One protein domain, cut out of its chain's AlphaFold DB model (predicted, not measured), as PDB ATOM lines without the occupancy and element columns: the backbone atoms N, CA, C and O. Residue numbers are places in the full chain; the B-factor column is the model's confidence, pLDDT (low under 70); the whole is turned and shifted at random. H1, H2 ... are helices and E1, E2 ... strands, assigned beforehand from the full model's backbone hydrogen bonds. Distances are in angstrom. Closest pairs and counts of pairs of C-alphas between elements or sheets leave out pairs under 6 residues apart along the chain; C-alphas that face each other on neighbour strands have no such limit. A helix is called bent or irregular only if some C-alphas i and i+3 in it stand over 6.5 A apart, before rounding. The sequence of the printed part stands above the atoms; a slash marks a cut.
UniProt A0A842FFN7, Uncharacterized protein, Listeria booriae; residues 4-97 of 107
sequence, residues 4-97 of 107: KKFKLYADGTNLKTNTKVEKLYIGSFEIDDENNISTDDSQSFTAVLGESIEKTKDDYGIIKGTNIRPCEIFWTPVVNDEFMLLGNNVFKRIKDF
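Overview. This is residues 4 to 97 of the 107 residues of an uncharacterized protein of Listeria booriae (UniProt A0A842FFN7). A long, strongly twisted sheet of three strands has a single helix, H1, packed on one face, and after the last strand a long stretch with no named element, residues 78 to 97, loops away. The long hairpin of E1 and E2 runs along the length of the domain, with E3 on the other side of E1 and sharply bent. The printed part has 94 residues with one named helix and three named strands, in the order E1, E2, H1, E3; the sheet runs E2, E1, E3, antiparallel throughout, and the class is mixed, helices and strands. The whole is compact, with a radius of gyration of the C-alphas of 14.2 A, yet elongated, spanning 45 by 29 by 21 A.

Along the chain. E1, residues 4 to 14, is 31.1 A long and begins at C-alpha 4 at (205.322, 251.949, 224.813). E2, residues 19 to 32, is the longest strand, 37.4 A. E3, residues 68 to 77, measures 23.6 A, bends by 82 degrees at residue 71 and ends at C-alpha 77 at (200.512, 247.612, 221.474). H1, residues 45 to 56, is 16.6 A long and begins at C-alpha 45 at (211.512, 242.845, 224.748).

Arrangement. E1 is the inner strand, and E2 and E3 are the edge strands. E1 and E2 form a hairpin, antiparallel at 159 degrees, with N 8 and O 27 at 2.8 A and N 24 and O 10 at 2.9 A, within hydrogen-bond range. E1 and E3 are antiparallel at 157 degrees, with N 9 and O 74 at 2.9 A and N 71 and O 11 at 2.8 A, within hydrogen-bond range. H1 is on the sheet, in two layers, a helix on one face of a sheet. The closest C-alphas of H1 and E2 are those of Thr 56 and Ile 26, 6.1 A apart. The closest of H1 and E1 are those of Ile 53 and Leu 8, 7.9 A apart. H1 and E3 are near each other, with 5 pairs of C-alphas within 10 A. E2, H1 and E3 form a split strand-helix-strand unit, two strands running the same way with E1 between them in the sheet; its crossover is right-handed. In H1 every O i to N i+4 pair is within hydrogen-bond range.

Size, cuts and confidence. The two C-alphas farthest apart are those of Thr 17 and Glu 34, 45.1 A. The printed part has no cut. The link from E1 to E2 is tight, while those from E2 to H1, 12 residues, and from H1 to E3, 11 residues, are long. The mean pLDDT of the printed part is 70.8, and the model's confidence is low, under 70, in residues 33 to 46 and 76 to 97.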
ATOM      1  N   LYS A   4     206.279 252.740 225.598       73.19
ATOM      2  CA  LYS A   4     205.322 251.949 224.813       73.19
ATOM      3  C   LYS A   4     204.645 250.928 225.712       73.19
ATOM      4  O   LYS A   4     205.314 250.154 226.388       73.19
ATOM      5  N   LYS A   5     203.314 250.897 225.689       77.12
ATOM      6  CA  LYS A   5     202.503 249.957 226.469       77.12
ATOM      7  C   LYS A   5     201.955 248.840 225.596       77.12
ATOM      8  O   LYS A   5     201.504 249.093 224.479       77.12
ATOM      9  N   PHE A   6     201.924 247.632 226.144       78.69
ATOM     10  CA  PHE A   6     201.409 246.431 225.503       78.69
ATOM     11  C   PHE A   6     200.408 245.726 226.415       78.69
ATOM     12  O   PHE A   6     200.629 245.612 227.621       78.69
ATOM     13  N   LYS A   7     199.307 245.235 225.844       80.25
ATOM     14  CA  LYS A   7     198.367 244.330 226.517       80.25
ATOM     15  C   LYS A   7     198.748 242.887 226.209       80.25
ATOM     16  O   LYS A   7     199.161 242.583 225.091       80.25
ATOM     17  N   LEU A   8     198.573 242.017 227.193       83.12
ATOM     18  CA  LEU A   8     198.784 240.580 227.112       83.12
ATOM     19  C   LEU A   8     197.446 239.860 227.097       83.12
ATOM     20  O   LEU A   8     196.564 240.134 227.917       83.12
ATOM     21  N   TYR A   9     197.349 238.895 226.197       82.69
ATOM     22  CA  TYR A   9     196.200 238.025 226.052       82.69
ATOM     23  C   TYR A   9     196.654 236.576 226.062       82.69
ATOM     24  O   TYR A   9     197.762 236.268 225.630       82.69
ATOM     25  N   ALA A  10     195.795 235.683 226.528       79.81
ATOM     26  CA  ALA A  10     196.027 234.258 226.423       79.81
ATOM     27  C   ALA A  10     194.765 233.530 225.991       79.81
ATOM     28  O   ALA A  10     193.658 233.841 226.437       79.81
ATOM     29  N   ASP A  11     194.975 232.507 225.179       83.38
ATOM     30  CA  ASP A  11     194.011 231.432 225.039       83.38
ATOM     31  C   ASP A  11     194.279 230.421 226.147       83.38
ATOM     32  O   ASP A  11     195.417 230.230 226.587       83.38
ATOM     33  N   GLY A  12     193.244 229.740 226.612       86.69
ATOM     34  CA  GLY A  12     193.396 228.769 227.679       86.69
ATOM     35  C   GLY A  12     192.224 227.824 227.820       86.69
ATOM     36  O   GLY A  12     191.199 227.934 227.152       86.69
ATOM     37  N   THR A  13     192.389 226.865 228.722       93.00
ATOM     38  CA  THR A  13     191.341 225.908 229.082       93.00
ATOM     39  C   THR A  13     190.904 226.160 230.513       93.00
ATOM     40  O   THR A  13     191.729 226.163 231.430       93.00
ATOM     41  N   ASN A  14     189.605 226.360 230.714       91.25
ATOM     42  CA  ASN A  14     189.020 226.423 232.044       91.25
ATOM     43  C   ASN A  14     188.996 225.015 232.648       91.25
ATOM     44  O   ASN A  14     188.293 224.135 232.164       91.25
ATOM     45  N   LEU A  15     189.743 224.810 233.727       92.06
ATOM     46  CA  LEU A  15     189.929 223.504 234.358       92.06
ATOM     47  C   LEU A  15     188.676 222.990 235.083       92.06
ATOM     48  O   LEU A  15     188.580 221.797 235.347       92.06
ATOM     49  N   LYS A  16     187.705 223.860 235.397       92.31
ATOM     50  CA  LYS A  16     186.441 223.456 236.036       92.31
ATOM     51  C   LYS A  16     185.409 222.962 235.031       92.31
ATOM     52  O   LYS A  16     184.680 222.019 235.313       92.31
ATOM     53  N   THR A  17     185.320 223.629 233.886       93.25
ATOM     54  CA  THR A  17     184.287 223.373 232.869       93.25
ATOM     55  C   THR A  17     184.822 222.619 231.657       93.25
ATOM     56  O   THR A  17     184.039 222.195 230.813       93.25
ATOM     57  N   ASN A  18     186.143 222.459 231.553       92.12
ATOM     58  CA  ASN A  18     186.848 221.910 230.397       92.12
ATOM     59  C   ASN A  18     186.534 222.646 229.077       92.12
ATOM     60  O   ASN A  18     186.580 222.065 227.994       92.12
ATOM     61  N   THR A  19     186.190 223.935 229.163       92.19
ATOM     62  CA  THR A  19     185.879 224.782 228.004       92.19
ATOM     63  C   THR A  19     187.084 225.623 227.606       92.19
ATOM     64  O   THR A  19     187.844 226.078 228.466       92.19
ATOM     65  N   LYS A  20     187.226 225.886 226.305       89.75
ATOM     66  CA  LYS A  20     188.224 226.827 225.791       89.75
ATOM     67  C   LYS A  20     187.793 228.270 226.050       89.75
ATOM     68  O   LYS A  20     186.607 228.586 225.992       89.75
ATOM     69  N   VAL A  21     188.766 229.120 226.343       85.88
ATOM     70  CA  VAL A  21     188.629 230.570 226.456       85.88
ATOM     71  C   VAL A  21     189.649 231.177 225.508       85.88
ATOM     72  O   VAL A  21     190.819 230.811 225.571       85.88
ATOM     73  N   GLU A  22     189.198 232.074 224.643       85.50
ATOM     74  CA  GLU A  22     190.041 232.731 223.648       85.50
ATOM     75  C   GLU A  22     190.225 234.202 224.013       85.50
ATOM     76  O   GLU A  22     189.294 234.850 224.502       85.50
ATOM     77  N   LYS A  23     191.426 234.729 223.771       78.81
ATOM     78  CA  LYS A  23     191.790 236.141 223.940       78.81
ATOM     79  C   LYS A  23     191.411 236.704 225.312       78.81
ATOM     80  O   LYS A  23     190.938 237.836 225.432       78.81
ATOM     81  N   LEU A  24     191.649 235.932 226.372       83.19
ATOM     82  CA  LEU A  24     191.494 236.414 227.740       83.19
ATOM     83  C   LEU A  24     192.586 237.437 228.039       83.19
ATOM     84  O   LEU A  24     193.766 237.133 227.900       83.19
ATOM     85  N   TYR A  25     192.211 238.628 228.492       84.75
ATOM     86  CA  TYR A  25     193.176 239.607 228.980       84.75
ATOM     87  C   TYR A  25     193.839 239.115 230.273       84.75
ATOM     88  O   TYR A  25     193.146 238.808 231.244       84.75
ATOM     89  N   ILE A  26     195.173 239.066 230.290       84.12
ATOM     90  CA  ILE A  26     195.948 238.538 231.427       84.12
ATOM     91  C   ILE A  26     196.900 239.559 232.053       84.12
ATOM     92  O   ILE A  26     197.423 239.315 233.137       84.12
ATOM     93  N   GLY A  27     197.124 240.709 231.415       85.12
ATOM     94  CA  GLY A  27     197.967 241.760 231.978       85.12
ATOM     95  C   GLY A  27     198.491 242.747 230.945       85.12
ATOM     96  O   GLY A  27     198.048 242.779 229.800       85.12
ATOM     97  N   SER A  28     199.461 243.558 231.350       86.44
ATOM     98  CA  SER A  28     200.130 244.515 230.472       86.44
ATOM     99  C   SER A  28     201.585 244.695 230.876       86.44
ATOM    100  O   SER A  28     201.914 244.528 232.049       86.44
ATOM    101  N   PHE A  29     202.422 245.108 229.932       81.88
ATOM    102  CA  PHE A  29     203.805 245.496 230.190       81.88
ATOM    103  C   PHE A  29     204.163 246.757 229.411       81.88
ATOM    104  O   PHE A  29     203.500 247.108 228.431       81.88
ATOM    105  N   GLU A  30     205.186 247.460 229.877       79.38
ATOM    106  CA  GLU A  30     205.646 248.715 229.292       79.38
ATOM    107  C   GLU A  30     207.138 248.617 228.997       79.38
ATOM    108  O   GLU A  30     207.880 247.973 229.739       79.38
ATOM    109  N   ILE A  31     207.561 249.223 227.892       73.44
ATOM    110  CA  ILE A  31     208.958 249.252 227.470       73.44
ATOM    111  C   ILE A  31     209.350 250.679 227.125       73.44
ATOM    112  O   ILE A  31     208.611 251.393 226.447       73.44
ATOM    113  N   ASP A  32     210.528 251.067 227.598       72.62
ATOM    114  CA  ASP A  32     211.172 252.324 227.254       72.62
ATOM    115  C   ASP A  32     211.729 252.258 225.821       72.62
ATOM    116  O   ASP A  32     212.569 251.413 225.511       72.62
ATOM    117  N   ASP A  33     211.230 253.124 224.935       61.78
ATOM    118  CA  ASP A  33     211.616 253.168 223.516       61.78
ATOM    119  C   ASP A  33     212.930 253.940 223.280       61.78
ATOM    120  O   ASP A  33     213.521 253.843 222.205       61.78
ATOM    121  N   GLU A  34     213.400 254.714 224.268       58.78
ATOM    122  CA  GLU A  34     214.618 255.534 224.166       58.78
ATOM    123  C   GLU A  34     215.873 254.769 224.613       58.78
ATOM    124  O   GLU A  34     216.976 255.031 224.123       58.78
ATOM    125  N   ASN A  35     215.714 253.780 225.493       54.91
ATOM    126  CA  ASN A  35     216.801 252.899 225.894       54.91
ATOM    127  C   ASN A  35     216.984 251.787 224.852       54.91
ATOM    128  O   ASN A  35     216.205 250.841 224.749       54.91
ATOM    129  N   ASN A  36     218.031 251.923 224.031       48.66
ATOM    130  CA  ASN A  36     218.440 250.901 223.071       48.66
ATOM    131  C   ASN A  36     218.612 249.556 223.787       48.66
ATOM    132  O   ASN A  36     219.607 249.341 224.468       48.66
ATOM    133  N   ILE A  37     217.680 248.636 223.549       48.66
ATOM    134  CA  ILE A  37     217.805 247.239 223.949       48.66
ATOM    135  C   ILE A  37     219.029 246.650 223.242       48.66
ATOM    136  O   ILE A  37     219.001 246.318 222.048       48.66
ATOM    137  N   SER A  38     220.127 246.566 223.982       43.47
ATOM    138  CA  SER A  38     221.293 245.777 223.625       43.47
ATOM    139  C   SER A  38     220.920 244.291 223.709       43.47
ATOM    140  O   SER A  38     220.114 243.876 224.537       43.47
ATOM    141  N   THR A  39     221.477 243.479 222.812       44.09
ATOM    142  CA  THR A  39     221.263 242.019 222.769       44.09
ATOM    143  C   THR A  39     221.756 241.298 224.024       44.09
ATOM    144  O   THR A  39     221.323 240.177 224.269       44.09
ATOM    145  N   ASP A  40     222.588 241.966 224.826       46.16
ATOM    146  CA  ASP A  40     223.130 241.459 226.090       46.16
ATOM    147  C   ASP A  40     222.447 242.090 227.319       46.16
ATOM    148  O   ASP A  40     222.863 241.855 228.452       46.16
ATOM    149  N   ASP A  41     221.409 242.906 227.109       50.28
ATOM    150  CA  ASP A  41     220.714 243.625 228.174       50.28
ATOM    151  C   ASP A  41     219.505 242.832 228.686       50.28
ATOM    152  O   ASP A  41     218.628 242.409 227.921       50.28
ATOM    153  N   SER A  42     219.405 242.682 230.007       47.62
ATOM    154  CA  SER A  42     218.272 242.039 230.694       47.62
ATOM    155  C   SER A  42     216.927 242.740 230.446       47.62
ATOM    156  O   SER A  42     215.882 242.210 230.806       47.62
ATOM    157  N   GLN A  43     216.935 243.910 229.799       51.59
ATOM    158  CA  GLN A  43     215.750 244.673 229.399       51.59
ATOM    159  C   GLN A  43     215.311 244.420 227.947       51.59
ATOM    160  O   GLN A  43     214.646 245.255 227.334       51.59
ATOM    161  N   SER A  44     215.659 243.273 227.361       63.47
ATOM    162  CA  SER A  44     215.132 242.918 226.043       63.47
ATOM    163  C   SER A  44     213.620 242.695 226.043       63.47
ATOM    164  O   SER A  44     213.050 242.229 227.027       63.47
ATOM    165  N   PHE A  45     212.960 243.014 224.921       69.56
ATOM    166  CA  PHE A  45     211.512 242.845 224.748       69.56
ATOM    167  C   PHE A  45     211.046 241.465 225.217       69.56
ATOM    168  O   PHE A  45     210.081 241.352 225.963       69.56
ATOM    169  N   THR A  46     211.778 240.421 224.823       69.62
ATOM    170  CA  THR A  46     211.492 239.032 225.183       69.62
ATOM    171  C   THR A  46     211.652 238.769 226.680       69.62
ATOM    172  O   THR A  46     210.862 238.013 227.236       69.62
ATOM    173  N   ALA A  47     212.628 239.395 227.345       72.44
ATOM    174  CA  ALA A  47     212.813 239.272 228.789       72.44
ATOM    175  C   ALA A  47     211.674 239.960 229.558       72.44
ATOM    176  O   ALA A  47     211.039 239.327 230.399       72.44
ATOM    177  N   VAL A  48     211.335 241.206 229.202       76.94
ATOM    178  CA  VAL A  48     210.216 241.947 229.814       76.94
ATOM    179  C   VAL A  48     208.884 241.232 229.570       76.94
ATOM    180  O   VAL A  48     208.074 241.091 230.489       76.94
ATOM    181  N   LEU A  49     208.665 240.734 228.350       77.62
ATOM    182  CA  LEU A  49     207.502 239.925 227.990       77.62
ATOM    183  C   LEU A  49     207.449 238.636 228.820       77.62
ATOM    184  O   LEU A  49     206.418 238.346 229.423       77.62
ATOM    185  N   GLY A  50     208.552 237.888 228.883       79.12
ATOM    186  CA  GLY A  50     208.657 236.636 229.631       79.12
ATOM    187  C   GLY A  50     208.378 236.821 231.121       79.12
ATOM    188  O   GLY A  50     207.519 236.139 231.674       79.12
ATOM    189  N   GLU A  51     209.011 237.803 231.764       83.19
ATOM    190  CA  GLU A  51     208.732 238.132 233.165       83.19
ATOM    191  C   GLU A  51     207.277 238.532 233.396       83.19
ATOM    192  O   GLU A  51     206.677 238.167 234.408       83.19
ATOM    193  N   SER A  52     206.704 239.312 232.481       85.06
ATOM    194  CA  SER A  52     205.318 239.759 232.597       85.06
ATOM    195  C   SER A  52     204.362 238.579 232.503       85.06
ATOM    196  O   SER A  52     203.447 238.479 233.316       85.06
ATOM    197  N   ILE A  53     204.620 237.644 231.585       85.31
ATOM    198  CA  ILE A  53     203.882 236.385 231.458       85.31
ATOM    199  C   ILE A  53     203.957 235.572 232.751       85.31
ATOM    200  O   ILE A  53     202.917 235.145 233.253       85.31
ATOM    201  N   GLU A  54     205.141 235.389 233.327       88.44
ATOM    202  CA  GLU A  54     205.291 234.629 234.574       88.44
ATOM    203  C   GLU A  54     204.590 235.319 235.752       88.44
ATOM    204  O   GLU A  54     203.946 234.666 236.573       88.44
ATOM    205  N   LYS A  55     204.569 236.657 235.788       89.81
ATOM    206  CA  LYS A  55     203.790 237.416 236.781       89.81
ATOM    207  C   LYS A  55     202.280 237.181 236.652       89.81
ATOM    208  O   LYS A  55     201.599 237.236 237.679       89.81
ATOM    209  N   THR A  56     201.758 236.872 235.459       87.12
ATOM    210  CA  THR A  56     200.322 236.570 235.258       87.12
ATOM    211  C   THR A  56     199.897 235.193 235.777       87.12
ATOM    212  O   THR A  56     198.705 234.978 236.006       87.12
ATOM    213  N   LYS A  57     200.843 234.270 235.997       90.50
ATOM    214  CA  LYS A  57     200.574 232.890 236.419       90.50
ATOM    215  C   LYS A  57     200.841 232.688 237.911       90.50
ATOM    216  O   LYS A  57     201.626 233.420 238.514       90.50
ATOM    217  N   ASP A  58     200.144 231.737 238.519       90.19
ATOM    218  CA  ASP A  58     200.466 231.183 239.833       90.19
ATOM    219  C   ASP A  58     201.515 230.063 239.728       90.19
ATOM    220  O   ASP A  58     201.970 229.718 238.635       90.19
ATOM    221  N   ASP A  59     201.881 229.479 240.869       91.19
ATOM    222  CA  ASP A  59     202.904 228.428 240.965       91.19
ATOM    223  C   ASP A  59     202.537 227.142 240.194       91.19
ATOM    224  O   ASP A  59     203.393 226.298 239.937       91.19
ATOM    225  N   TYR A  60     201.270 226.986 239.790       88.00
ATOM    226  CA  TYR A  60     200.770 225.863 238.992       88.00
ATOM    227  C   TYR A  60     200.653 226.199 237.499       88.00
ATOM    228  O   TYR A  60     200.148 225.387 236.712       88.00
ATOM    229  N   GLY A  61     201.090 227.394 237.098       87.12
ATOM    230  CA  GLY A  61     200.975 227.890 235.734       87.12
ATOM    231  C   GLY A  61     199.551 228.298 235.352       87.12
ATOM    232  O   GLY A  61     199.264 228.400 234.161       87.12
ATOM    233  N   ILE A  62     198.645 228.496 236.314       91.69
ATOM    234  CA  ILE A  62     197.264 228.949 236.095       91.69
ATOM    235  C   ILE A  62     197.240 230.475 236.165       91.69
ATOM    236  O   ILE A  62     197.945 231.075 236.971       91.69
ATOM    237  N   ILE A  63     196.424 231.133 235.341       88.56
ATOM    238  CA  ILE A  63     196.284 232.594 235.405       88.56
ATOM    239  C   ILE A  63     195.747 232.983 236.790       88.56
ATOM    240  O   ILE A  63     194.668 232.528 237.189       88.56
ATOM    241  N   LYS A  64     196.490 233.833 237.511       89.00
ATOM    242  CA  LYS A  64     196.190 234.234 238.893       89.00
ATOM    243  C   LYS A  64     194.751 234.725 239.030       89.00
ATOM    244  O   LYS A  64     194.285 235.554 238.255       89.00
ATOM    245  N   GLY A  65     194.048 234.219 240.041       86.62
ATOM    246  CA  GLY A  65     192.650 234.581 240.303       86.62
ATOM    247  C   GLY A  65     191.632 233.927 239.360       86.62
ATOM    248  O   GLY A  65     190.447 234.247 239.431       86.62
ATOM    249  N   THR A  66     192.056 232.995 238.503       88.62
ATOM    250  CA  THR A  66     191.176 232.251 237.591       88.62
ATOM    251  C   THR A  66     191.332 230.734 237.770       88.62
ATOM    252  O   THR A  66     192.078 230.267 238.621       88.62
ATOM    253  N   ASN A  67     190.604 229.948 236.967       90.69
ATOM    254  CA  ASN A  67     190.813 228.497 236.830       90.69
ATOM    255  C   ASN A  67     191.290 228.145 235.414       90.69
ATOM    256  O   ASN A  67     190.950 227.084 234.894       90.69
ATOM    257  N   ILE A  68     191.983 229.068 234.747       88.88
ATOM    258  CA  ILE A  68     192.334 228.950 233.333       88.88
ATOM    259  C   ILE A  68     193.822 228.651 233.210       88.88
ATOM    260  O   ILE A  68     194.666 229.444 233.627       88.88
ATOM    261  N   ARG A  69     194.135 227.500 232.611       92.06
ATOM    262  CA  ARG A  69     195.497 227.173 232.190       92.06
ATOM    263  C   ARG A  69     195.737 227.789 230.807       92.06
ATOM    264  O   ARG A  69     195.001 227.422 229.887       92.06
ATOM    265  N   PRO A  70     196.715 228.694 230.646       84.88
ATOM    266  CA  PRO A  70     197.043 229.278 229.357       84.88
ATOM    267  C   PRO A  70     197.676 228.223 228.441       84.88
ATOM    268  O   PRO A  70     198.493 227.415 228.888       84.88
ATOM    269  N   CYS A  71     197.293 228.232 227.167       82.00
ATOM    270  CA  CYS A  71     197.835 227.366 226.118       82.00
ATOM    271  C   CYS A  71     198.703 228.155 225.134       82.00
ATOM    272  O   CYS A  71     199.770 227.690 224.747       82.00
ATOM    273  N   GLU A  72     198.253 229.350 224.756       78.81
ATOM    274  CA  GLU A  72     198.957 230.248 223.843       78.81
ATOM    275  C   GLU A  72     198.860 231.677 224.377       78.81
ATOM    276  O   GLU A  72     197.860 232.041 224.998       78.81
ATOM    277  N   ILE A  73     199.922 232.465 224.196       76.19
ATOM    278  CA  ILE A  73     200.022 233.828 224.722       76.19
ATOM    279  C   ILE A  73     200.362 234.790 223.590       76.19
ATOM    280  O   ILE A  73     201.277 234.557 222.801       76.19
ATOM    281  N   PHE A  74     199.647 235.907 223.574       76.62
ATOM    282  CA  PHE A  74     199.703 236.948 222.561       76.62
ATOM    283  C   PHE A  74     199.876 238.316 223.217       76.62
ATOM    284  O   PHE A  74     199.550 238.517 224.391       76.62
ATOM    285  N   TRP A  75     200.334 239.289 222.437       72.00
ATOM    286  CA  TRP A  75     200.458 240.670 222.882       72.00
ATOM    287  C   TRP A  75     200.117 241.658 221.766       72.00
ATOM    288  O   TRP A  75     200.263 241.352 220.581       72.00
ATOM    289  N   THR A  76     199.657 242.849 222.161       67.06
ATOM    290  CA  THR A  76     199.289 243.943 221.245       67.06
ATOM    291  C   THR A  76     199.683 245.311 221.823       67.06
ATOM    292  O   THR A  76     199.526 245.515 223.034       67.06
ATOM    293  N   PRO A  77     200.232 246.247 221.025       65.75
ATOM    294  CA  PRO A  77     200.512 247.612 221.474       65.75
ATOM    295  C   PRO A  77     199.217 248.385 221.771       65.75
ATOM    296  O   PRO A  77     198.221 248.236 221.080       65.75
ATOM    297  N   VAL A  78     199.231 249.254 222.784       61.91
ATOM    298  CA  VAL A  78     198.043 250.019 223.224       61.91
ATOM    299  C   VAL A  78     197.717 251.215 222.324       61.91
ATOM    300  O   VAL A  78     196.600 251.713 222.371       61.91
ATOM    301  N   VAL A  79     198.672 251.690 221.518       54.25
ATOM    302  CA  VAL A  79     198.495 252.894 220.680       54.25
ATOM    303  C   VAL A  79     197.927 252.565 219.290       54.25
ATOM    304  O   VAL A  79     197.339 253.437 218.667       54.25
ATOM    305  N   ASN A  80     198.022 251.308 218.846       46.44
ATOM    306  CA  ASN A  80     197.433 250.826 217.596       46.44
ATOM    307  C   ASN A  80     196.577 249.597 217.909       46.44
ATOM    308  O   ASN A  80     197.095 248.477 217.970       46.44
ATOM    309  N   ASP A  81     195.279 249.813 218.114       38.50
ATOM    310  CA  ASP A  81     194.285 248.742 218.139       38.50
ATOM    311  C   ASP A  81     194.238 248.091 216.743       38.50
ATOM    312  O   ASP A  81     193.439 248.516 215.924       38.50
ATOM    313  N   GLU A  82     195.136 247.132 216.449       37.50
ATOM    314  CA  GLU A  82     194.973 246.103 215.389       37.50
ATOM    315  C   GLU A  82     196.105 245.052 215.252       37.50
ATOM    316  O   GLU A  82     195.994 244.138 214.435       37.50
ATOM    317  N   PHE A  83     197.173 245.066 216.061       42.44
ATOM    318  CA  PHE A  83     198.280 244.105 215.873       42.44
ATOM    319  C   PHE A  83     198.262 242.942 216.873       42.44
ATOM    320  O   PHE A  83     198.575 243.134 218.044       42.44
ATOM    321  N   MET A  84     197.974 241.716 216.414       41.78
ATOM    322  CA  MET A  84     198.307 240.474 217.132       41.78
ATOM    323  C   MET A  84     199.669 239.973 216.640       41.78
ATOM    324  O   MET A  84     199.775 239.482 215.514       41.78
ATOM    325  N   LEU A  85     200.721 240.096 217.452       50.88
ATOM    326  CA  LEU A  85     202.029 239.529 217.116       50.88
ATOM    327  C   LEU A  85     202.170 238.144 217.755       50.88
ATOM    328  O   LEU A  85     202.269 238.004 218.973       50.88
ATOM    329  N   LEU A  86     202.157 237.115 216.903       41.59
ATOM    330  CA  LEU A  86     202.453 235.731 217.273       41.59
ATOM    331  C   LEU A  86     203.952 235.611 217.567       41.59
ATOM    332  O   LEU A  86     204.786 236.039 216.763       41.59
ATOM    333  N   GLY A  87     204.294 235.049 218.727       39.19
ATOM    334  CA  GLY A  87     205.674 234.853 219.160       39.19
ATOM    335  C   GLY A  87     206.418 233.856 218.272       39.19
ATOM    336  O   GLY A  87     206.500 232.678 218.594       39.19
ATOM    337  N   ASN A  88     206.989 234.322 217.163       38.56
ATOM    338  CA  ASN A  88     208.018 233.578 216.445       38.56
ATOM    339  C   ASN A  88     209.373 233.822 217.124       38.56
ATOM    340  O   ASN A  88     209.713 234.965 217.419       38.56
ATOM    341  N   ASN A  89     210.143 232.745 217.330       37.81
ATOM    342  CA  ASN A  89     211.465 232.659 217.983       37.81
ATOM    343  C   ASN A  89     212.600 233.453 217.289       37.81
ATOM    344  O   ASN A  89     213.741 233.000 217.216       37.81
ATOM    345  N   VAL A  90     212.320 234.634 216.746       38.47
ATOM    346  CA  VAL A  90     213.304 235.490 216.089       38.47
ATOM    347  C   VAL A  90     213.507 236.722 216.962       38.47
ATOM    348  O   VAL A  90     212.669 237.620 216.992       38.47
ATOM    349  N   PHE A  91     214.634 236.752 217.673       38.91
ATOM    350  CA  PHE A  91     215.122 237.910 218.418       38.91
ATOM    351  C   PHE A  91     215.285 239.109 217.466       38.91
ATOM    352  O   PHE A  91     216.316 239.262 216.815       38.91
ATOM    353  N   LYS A  92     214.263 239.958 217.348       39.25
ATOM    354  CA  LYS A  92     214.356 241.261 216.676       39.25
ATOM    355  C   LYS A  92     214.325 242.361 217.730       39.25
ATOM    356  O   LYS A  92     213.534 242.294 218.669       39.25
ATOM    357  N   ARG A  93     215.188 243.374 217.593       40.75
ATOM    358  CA  ARG A  93     215.140 244.561 218.461       40.75
ATOM    359  C   ARG A  93     213.846 245.318 218.160       40.75
ATOM    360  O   ARG A  93     213.424 245.360 217.010       40.75
ATOM    361  N   ILE A  94     213.235 245.951 219.163       44.94
ATOM    362  CA  ILE A  94     211.967 246.703 219.017       44.94
ATOM    363  C   ILE A  94     212.048 247.753 217.897       44.94
ATOM    364  O   ILE A  94     211.101 247.915 217.134       44.94
ATOM    365  N   LYS A  95     213.205 248.412 217.745       41.22
ATOM    366  CA  LYS A  95     213.476 249.373 216.663       41.22
ATOM    367  C   LYS A  95     213.556 248.757 215.259       41.22
ATOM    368  O   LYS A  95     213.386 249.466 214.275       41.22
ATOM    369  N   ASP A  96     213.812 247.452 215.173       42.94
ATOM    370  CA  ASP A  96     213.890 246.690 213.922       42.94
ATOM    371  C   ASP A  96     212.530 246.064 213.554       42.94
ATOM    372  O   ASP A  96     212.372 245.506 212.461       42.94
ATOM    373  N   PHE A  97     211.526 246.156 214.438       46.19
ATOM    374  CA  PHE A  97     210.142 245.942 214.040       46.19
ATOM    375  C   PHE A  97     209.727 247.120 213.162       46.19
ATOM    376  O   PHE A  97     209.537 248.240 213.631       46.19
TER     377      PHE A  97